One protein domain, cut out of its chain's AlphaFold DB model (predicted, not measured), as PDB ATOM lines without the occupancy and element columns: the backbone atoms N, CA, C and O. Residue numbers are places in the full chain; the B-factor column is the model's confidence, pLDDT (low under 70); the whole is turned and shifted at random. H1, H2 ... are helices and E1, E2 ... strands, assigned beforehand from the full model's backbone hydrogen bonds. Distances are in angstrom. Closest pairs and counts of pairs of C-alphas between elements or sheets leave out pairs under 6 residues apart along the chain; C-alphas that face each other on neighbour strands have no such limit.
ATOM      1  N   TRP A  28     233.269 364.513 405.470       88.62
ATOM      2  CA  TRP A  28     232.246 363.492 405.260       88.62
ATOM      3  C   TRP A  28     232.588 362.218 406.032       88.62
ATOM      4  O   TRP A  28     233.757 361.869 406.190       88.62
ATOM      5  N   VAL A  29     231.557 361.514 406.492       90.69
ATOM      6  CA  VAL A  29     231.691 360.222 407.176       90.69
ATOM      7  C   VAL A  29     231.190 359.094 406.289       90.69
ATOM      8  O   VAL A  29     230.241 359.278 405.528       90.69
ATOM      9  N   VAL A  30     231.817 357.922 406.381       91.81
ATOM     10  CA  VAL A  30     231.356 356.727 405.667       91.81
ATOM     11  C   VAL A  30     230.079 356.224 406.336       91.81
ATOM     12  O   VAL A  30     230.054 355.974 407.538       91.81
ATOM     13  N   LYS A  31     229.005 356.114 405.555       94.00
ATOM     14  CA  LYS A  31     227.711 355.594 406.001       94.00
ATOM     15  C   LYS A  31     227.556 354.129 405.630       94.00
ATOM     16  O   LYS A  31     227.174 353.331 406.477       94.00
ATOM     17  N   THR A  32     227.827 353.788 404.369       94.38
ATOM     18  CA  THR A  32     227.730 352.405 403.900       94.38
ATOM     19  C   THR A  32     228.894 352.010 403.006       94.38
ATOM     20  O   THR A  32     229.429 352.848 402.276       94.38
ATOM     21  N   ILE A  33     229.235 350.721 403.038       92.75
ATOM     22  CA  ILE A  33     230.155 350.049 402.110       92.75
ATOM     23  C   ILE A  33     229.394 348.864 401.507       92.75
ATOM     24  O   ILE A  33     228.859 348.040 402.242       92.75
ATOM     25  N   ASN A  34     229.267 348.800 400.180       92.19
ATOM     26  CA  ASN A  34     228.482 347.790 399.453       92.19
ATOM     27  C   ASN A  34     227.053 347.588 400.004       92.19
ATOM     28  O   ASN A  34     226.500 346.491 399.983       92.19
ATOM     29  N   GLY A  35     226.436 348.666 400.502       90.31
ATOM     30  CA  GLY A  35     225.091 348.644 401.087       90.31
ATOM     31  C   GLY A  35     225.025 348.221 402.559       90.31
ATOM     32  O   GLY A  35     223.969 348.385 403.167       90.31
ATOM     33  N   GLN A  36     226.126 347.754 403.156       91.25
ATOM     34  CA  GLN A  36     226.226 347.504 404.593       91.25
ATOM     35  C   GLN A  36     226.409 348.827 405.337       91.25
ATOM     36  O   GLN A  36     227.315 349.591 405.011       91.25
ATOM     37  N   ASP A  37     225.555 349.100 406.326       94.00
ATOM     38  CA  ASP A  37     225.724 350.231 407.244       94.00
ATOM     39  C   ASP A  37     226.951 350.001 408.134       94.00
ATOM     40  O   ASP A  37     227.093 348.932 408.727       94.00
ATOM     41  N   VAL A  38     227.843 350.991 408.189       92.88
ATOM     42  CA  VAL A  38     229.097 350.934 408.957       92.88
ATOM     43  C   VAL A  38     229.212 352.055 409.991       92.88
ATOM     44  O   VAL A  38     230.279 352.271 410.559       92.88
ATOM     45  N   GLN A  39     228.132 352.794 410.262       90.56
ATOM     46  CA  GLN A  39     228.180 353.956 411.157       90.56
ATOM     47  C   GLN A  39     228.506 353.590 412.611       90.56
ATOM     48  O   GLN A  39     228.980 354.437 413.367       90.56
ATOM     49  N   THR A  40     228.233 352.346 413.007       90.62
ATOM     50  CA  THR A  40     228.505 351.814 414.350       90.62
ATOM     51  C   THR A  40     229.701 350.869 414.391       90.62
ATOM     52  O   THR A  40     229.977 350.301 415.444       90.62
ATOM     53  N   GLU A  41     230.373 350.662 413.257       87.12
ATOM     54  CA  GLU A  41     231.500 349.742 413.160       87.12
ATOM     55  C   GLU A  41     232.790 350.375 413.684       87.12
ATOM     56  O   GLU A  41     233.003 351.589 413.618       87.12
ATOM     57  N   ASP A  42     233.680 349.523 414.192       82.88
ATOM     58  CA  ASP A  42     235.018 349.944 414.587       82.88
ATOM     59  C   ASP A  42     235.798 350.452 413.366       82.88
ATOM     60  O   ASP A  42     235.734 349.880 412.278       82.88
ATOM     61  N   PHE A  43     236.645 351.463 413.574       77.38
ATOM     62  CA  PHE A  43     237.531 351.997 412.532       77.38
ATOM     63  C   PHE A  43     238.338 350.903 411.808       77.38
ATOM     64  O   PHE A  43     238.429 350.917 410.585       77.38
ATOM     65  N   ASN A  44     238.871 349.925 412.551       78.12
ATOM     66  CA  ASN A  44     239.629 348.812 411.971       78.12
ATOM     67  C   ASN A  44     238.761 347.940 411.048       78.12
ATOM     68  O   ASN A  44     239.227 347.527 409.997       78.12
ATOM     69  N   THR A  45     237.494 347.709 411.403       80.19
ATOM     70  CA  THR A  45     236.551 346.952 410.567       80.19
ATOM     71  C   THR A  45     236.266 347.685 409.258       80.19
ATOM     72  O   THR A  45     236.232 347.067 408.199       80.19
ATOM     73  N   VAL A  46     236.103 349.012 409.311       85.94
ATOM     74  CA  VAL A  46     235.913 349.841 408.109       85.94
ATOM     75  C   VAL A  46     237.144 349.787 407.202       85.94
ATOM     76  O   VAL A  46     236.991 349.646 405.992       85.94
ATOM     77  N   MET A  47     238.352 349.856 407.768       83.00
ATOM     78  CA  MET A  47     239.596 349.763 406.993       83.00
ATOM     79  C   MET A  47     239.794 348.383 406.366       83.00
ATOM     80  O   MET A  47     240.127 348.300 405.188       83.00
ATOM     81  N   ASP A  48     239.498 347.312 407.107       82.56
ATOM     82  CA  ASP A  48     239.540 345.944 406.586       82.56
ATOM     83  C   ASP A  48     238.555 345.752 405.421       82.56
ATOM     84  O   ASP A  48     238.904 345.143 404.413       82.56
ATOM     85  N   LEU A  49     237.337 346.304 405.523       85.06
ATOM     86  CA  LEU A  49     236.339 346.255 404.447       85.06
ATOM     87  C   LEU A  49     236.803 346.986 403.181       85.06
ATOM     88  O   LEU A  49     236.472 346.556 402.077       85.06
ATOM     89  N   LEU A  50     237.551 348.079 403.331       85.56
ATOM     90  CA  LEU A  50     238.105 348.851 402.216       85.56
ATOM     91  C   LEU A  50     239.417 348.273 401.664       85.56
ATOM     92  O   LEU A  50     239.934 348.812 400.689       85.56
ATOM     93  N   ASP A  51     239.940 347.204 402.275       79.38
ATOM     94  CA  ASP A  51     241.295 346.682 402.043       79.38
ATOM     95  C   ASP A  51     242.382 347.770 402.187       79.38
ATOM     96  O   ASP A  51     243.442 347.704 401.565       79.38
ATOM     97  N   ASP A  52     242.120 348.797 403.005       73.94
ATOM     98  CA  ASP A  52     243.001 349.956 403.193       73.94
ATOM     99  C   ASP A  52     244.024 349.677 404.304       73.94
ATOM    100  O   ASP A  52     244.099 350.342 405.344       73.94
ATOM    101  N   GLU A  53     244.806 348.615 404.108       62.53
ATOM    102  CA  GLU A  53     245.941 348.327 404.971       62.53
ATOM    103  C   GLU A  53     247.104 349.261 404.630       62.53
ATOM    104  O   GLU A  53     247.586 349.328 403.497       62.53
ATOM    105  N   VAL A  54     247.621 349.956 405.647       52.22
ATOM    106  CA  VAL A  54     248.832 350.777 405.529       52.22
ATOM    107  C   VAL A  54     250.035 349.869 405.250       52.22
ATOM    108  O   VAL A  54     250.763 349.460 406.156       52.22
ATOM    109  N   ALA A  55     250.284 349.579 403.976       45.25
ATOM    110  CA  ALA A  55     251.427 348.809 403.501       45.25
ATOM    111  C   ALA A  55     252.712 349.662 403.418       45.25
ATOM    112  O   ALA A  55     253.518 349.481 402.508       45.25
ATOM    113  N   ASP A  56     252.937 350.604 404.347       44.19
ATOM    114  CA  ASP A  56     254.237 351.279 404.442       44.19
ATOM    115  C   ASP A  56     255.256 350.279 405.033       44.19
ATOM    116  O   ASP A  56     255.132 349.878 406.201       44.19
ATOM    117  N   PRO A  57     256.307 349.887 404.285       41.78
ATOM    118  CA  PRO A  57     257.323 348.950 404.764       41.78
ATOM    119  C   PRO A  57     258.010 349.402 406.061       41.78
ATOM    120  O   PRO A  57     258.523 348.559 406.801       41.78
ATOM    121  N   ARG A  58     257.991 350.706 406.373       46.00
ATOM    122  CA  ARG A  58     258.555 351.300 407.600       46.00
ATOM    123  C   ARG A  58     257.681 351.060 408.836       46.00
ATOM    124  O   ARG A  58     258.198 351.112 409.949       46.00
ATOM    125  N   PHE A  59     256.396 350.771 408.646       47.72
ATOM    126  CA  PHE A  59     255.439 350.407 409.695       47.72
ATOM    127  C   PHE A  59     255.153 348.895 409.739       47.72
ATOM    128  O   PHE A  59     254.666 348.393 410.749       47.72
ATOM    129  N   SER A  60     255.517 348.160 408.685       53.22
ATOM    130  CA  SER A  60     255.117 346.769 408.431       53.22
ATOM    131  C   SER A  60     255.318 345.778 409.584       53.22
ATOM    132  O   SER A  60     254.430 344.976 409.839       53.22
ATOM    133  N   LYS A  61     256.428 345.817 410.333       52.91
ATOM    134  CA  LYS A  61     256.627 344.868 411.448       52.91
ATOM    135  C   LYS A  61     255.863 345.252 412.709       52.91
ATOM    136  O   LYS A  61     255.304 344.380 413.364       52.91
ATOM    137  N   SER A  62     255.862 346.529 413.078       53.91
ATOM    138  CA  SER A  62     255.213 347.010 414.302       53.91
ATOM    139  C   SER A  62     253.694 347.088 414.157       53.91
ATOM    140  O   SER A  62     252.995 346.790 415.121       53.91
ATOM    141  N   VAL A  63     253.188 347.423 412.969       53.50
ATOM    142  CA  VAL A  63     251.753 347.421 412.658       53.50
ATOM    143  C   VAL A  63     251.234 345.998 412.494       53.50
ATOM    144  O   VAL A  63     250.226 345.687 413.113       53.50
ATOM    145  N   ALA A  64     251.950 345.098 411.808       57.22
ATOM    146  CA  ALA A  64     251.551 343.687 411.762       57.22
ATOM    147  C   ALA A  64     251.487 343.064 413.168       57.22
ATOM    148  O   ALA A  64     250.492 342.429 413.503       57.22
ATOM    149  N   LEU A  65     252.480 343.322 414.034       59.50
ATOM    150  CA  LEU A  65     252.431 342.869 415.432       59.50
ATOM    151  C   LEU A  65     251.300 343.524 416.238       59.50
ATOM    152  O   LEU A  65     250.783 342.910 417.169       59.50
ATOM    153  N   ALA A  66     250.956 344.782 415.954       60.06
ATOM    154  CA  ALA A  66     249.863 345.473 416.631       60.06
ATOM    155  C   ALA A  66     248.497 344.924 416.198       60.06
ATOM    156  O   ALA A  66     247.649 344.705 417.059       60.06
ATOM    157  N   ILE A  67     248.318 344.638 414.906       58.88
ATOM    158  CA  ILE A  67     247.125 343.992 414.345       58.88
ATOM    159  C   ILE A  67     246.993 342.570 414.902       58.88
ATOM    160  O   ILE A  67     245.928 342.203 415.393       58.88
ATOM    161  N   GLU A  68     248.081 341.798 414.947       61.72
ATOM    162  CA  GLU A  68     248.103 340.457 415.549       61.72
ATOM    163  C   GLU A  68     247.733 340.501 417.043       61.72
ATOM    164  O   GLU A  68     246.893 339.731 417.506       61.72
ATOM    165  N   LYS A  69     248.273 341.470 417.797       62.84
ATOM    166  CA  LYS A  69     247.911 341.691 419.210       62.84
ATOM    167  C   LYS A  69     246.478 342.194 419.414       62.84
ATOM    168  O   LYS A  69     245.942 342.003 420.503       62.84
ATOM    169  N   GLN A  70     245.874 342.840 418.419       60.22
ATOM    170  CA  GLN A  70     244.484 343.312 418.450       60.22
ATOM    171  C   GLN A  70     243.471 342.273 417.940       60.22
ATOM    172  O   GLN A  70     242.274 342.559 417.942       60.22
ATOM    173  N   GLY A  71     243.919 341.066 417.575       63.75
ATOM    174  CA  GLY A  71     243.046 339.960 417.170       63.75
ATOM    175  C   GLY A  71     242.962 339.712 415.662       63.75
ATOM    176  O   GLY A  71     242.112 338.934 415.242       63.75
ATOM    177  N   GLY A  72     243.846 340.315 414.860       66.38
ATOM    178  CA  GLY A  72     243.886 340.141 413.406       66.38
ATOM    179  C   GLY A  72     242.843 340.977 412.657       66.38
ATOM    180  O   GLY A  72     242.223 341.872 413.234       66.38
ATOM    181  N   ARG A  73     242.664 340.681 411.359       65.06
ATOM    182  CA  ARG A  73     241.595 341.276 410.539       65.06
ATOM    183  C   ARG A  73     240.235 340.950 411.153       65.06
ATOM    184  O   ARG A  73     239.930 339.784 411.416       65.06
ATOM    185  N   LYS A  74     239.421 341.979 411.363       70.44
ATOM    186  CA  LYS A  74     238.061 341.888 411.899       70.44
ATOM    187  C   LYS A  74     237.010 341.674 410.808       70.44
ATOM    188  O   LYS A  74     235.927 341.185 411.124       70.44
ATOM    189  N   ALA A  75     237.322 341.990 409.550       74.25
ATOM    190  CA  ALA A  75     236.438 341.758 408.408       74.25
ATOM    191  C   ALA A  75     237.184 341.215 407.180       74.25
ATOM    192  O   ALA A  75     238.402 341.346 407.052       74.25
ATOM    193  N   GLN A  76     236.438 340.570 406.280       79.06
ATOM    194  CA  GLN A  76     236.949 340.224 404.956       79.06
ATOM    195  C   GLN A  76     236.882 341.462 404.049       79.06
ATOM    196  O   GLN A  76     235.864 342.159 404.091       79.06
ATOM    197  N   PRO A  77     237.914 341.718 403.226       81.88
ATOM    198  CA  PRO A  77     237.887 342.794 402.241       81.88
ATOM    199  C   PRO A  77     236.679 342.699 401.313       81.88
ATOM    200  O   PRO A  77     236.316 341.607 400.866       81.88
ATOM    201  N   ALA A  78     236.060 343.839 401.013       83.75
ATOM    202  CA  ALA A  78     234.954 343.892 400.072       83.75
ATOM    203  C   ALA A  78     235.448 343.637 398.638       83.75
ATOM    204  O   ALA A  78     236.474 344.164 398.210       83.75
ATOM    205  N   GLU A  79     234.694 342.851 397.866       82.44
ATOM    206  CA  GLU A  79     235.011 342.632 396.455       82.44
ATOM    207  C   GLU A  79     234.807 343.913 395.632       82.44
ATOM    208  O   GLU A  79     233.831 344.649 395.809       82.44
ATOM    209  N   ALA A  80     235.731 344.165 394.704       82.00
ATOM    210  CA  ALA A  80     235.627 345.274 393.767       82.00
ATOM    211  C   ALA A  80     234.579 344.983 392.666       82.00
ATOM    212  O   ALA A  80     234.502 343.852 392.182       82.00
ATOM    213  N   PRO A  81     233.828 345.997 392.187       86.44
ATOM    214  CA  PRO A  81     233.903 347.409 392.569       86.44
ATOM    215  C   PRO A  81     233.234 347.699 393.922       86.44
ATOM    216  O   PRO A  81     232.130 347.235 394.188       86.44
ATOM    217  N   ILE A  82     233.886 348.527 394.743       87.94
ATOM    218  CA  ILE A  82     233.380 348.918 396.063       87.94
ATOM    219  C   ILE A  82     232.506 350.170 395.925       87.94
ATOM    220  O   ILE A  82     232.953 351.208 395.434       87.94
ATOM    221  N   ALA A  83     231.259 350.087 396.382       90.81
ATOM    222  CA  ALA A  83     230.331 351.209 396.447       90.81
ATOM    223  C   ALA A  83     230.320 351.808 397.860       90.81
ATOM    224  O   ALA A  83     229.959 351.129 398.821       90.81
ATOM    225  N   ILE A  84     230.666 353.090 397.987       92.06
ATOM    226  CA  ILE A  84     230.716 353.790 399.276       92.06
ATOM    227  C   ILE A  84     229.678 354.911 399.288       92.06
ATOM    228  O   ILE A  84     229.655 355.755 398.392       92.06
ATOM    229  N   THR A  85     228.835 354.947 400.321       94.25
ATOM    230  CA  THR A  85     227.948 356.092 400.578       94.25
ATOM    231  C   THR A  85     228.513 356.925 401.711       94.25
ATOM    232  O   THR A  85     228.778 356.406 402.794       94.25
ATOM    233  N   TYR A  86     228.623 358.229 401.488       93.31
ATOM    234  CA  TYR A  86     229.049 359.191 402.497       93.31
ATOM    235  C   TYR A  86     227.860 359.963 403.078       93.31
ATOM    236  O   TYR A  86     226.832 360.141 402.423       93.31
ATOM    237  N   ALA A  87     228.010 360.454 404.304       92.12
ATOM    238  CA  ALA A  87     227.067 361.347 404.963       92.12
ATOM    239  C   ALA A  87     227.773 362.600 405.498       92.12
ATOM    240  O   ALA A  87     228.974 362.603 405.766       92.12
ATOM    241  N   THR A  88     227.003 363.671 405.668       91.88
ATOM    242  CA  THR A  88     227.445 364.894 406.347       91.88
ATOM    243  C   THR A  88     226.921 364.901 407.775       91.88
ATOM    244  O   THR A  88     225.826 364.408 408.046       91.88
ATOM    245  N   ILE A  89     227.700 365.468 408.694       88.44
ATOM    246  CA  ILE A  89     227.259 365.692 410.070       88.44
ATOM    247  C   ILE A  89     226.699 367.121 410.151       88.44
ATOM    248  O   ILE A  89     227.443 368.071 409.890       88.44
TER     249      ILE A  89
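This is residues 28 to 89 of the 108 residues of the protein "Hypothetical protein" of Polarella glacialis (UniProt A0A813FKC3). Start at Trp 28 and you are at one end of a loose, open loop of chain: a small ribbon of two strands, E1 and E2, makes this end, H2 makes the far end, and the short helix H1 lies between them. Residues 56 to 62, of which 60 to 62 belong to H2, stick out at the far end, and residues 70 to 83, with no named element, lead back to the ribbon. The printed part has 62 residues with two named helices and two named strands, in the order E1, H1, H2, E2; the sheet, order E1 - E2, is antiparallel. The class is mixed, helices and strands, with under half of the residues, 26, in named elements. The whole is only just loose, close to compact, with a radius of gyration of the C-alphas of 12.9 A and spans of 34 by 23 by 19 A.

Begin with the sheet, where E1, residues 29 to 33, and E2, residues 84 to 87, are antiparallel neighbours at 148 degrees between their directions. Look at C-alphas 30 and 86, which face each other at 4.6 A. N 31 and O 85 are within hydrogen-bond range at 2.8 A, and so are N 87 and O 29 at 2.8 A. Just past this, residues 32 to 33 of E1 make a short antiparallel pairing with residues 36 to 37. Next comes H1, residues 43 to 49, whose closest C-alpha pair with E1 is Ile 33 and Leu 49, 7.6 A apart. H1 and E2 are apart. H2, residues 60 to 69, is apart from H1 and from E1. In H1 and H2 every O i to N i+4 pair is within hydrogen-bond range.

Find C-alpha 29 at (231.691, 360.222, 407.176); from there E1 runs 11.5 A to Ile 33. H1 goes from Phe 43 to Leu 49, 10.0 A. Find C-alpha 60 at (255.117, 346.769, 408.431), where H2 begins its 13.9 A to Lys 69. E2 runs 10.1 A from Ile 84 to C-alpha 87 at (227.067, 361.347, 404.963).

The two C-alphas farthest apart are those of Lys 61 and Ile 89, 36.0 A, while those of Trp 28 and Ile 89, the first and last printed, are 7.3 A apart. The printed part has no cut. The links E1 to H1 and H1 to H2 are short, and the link H2 to E2, 14 residues, is long. The mean pLDDT of the printed part is 76.1; look at residues 53 to 73 for the model's low confidence, under 70, with a mean of 57 in H2.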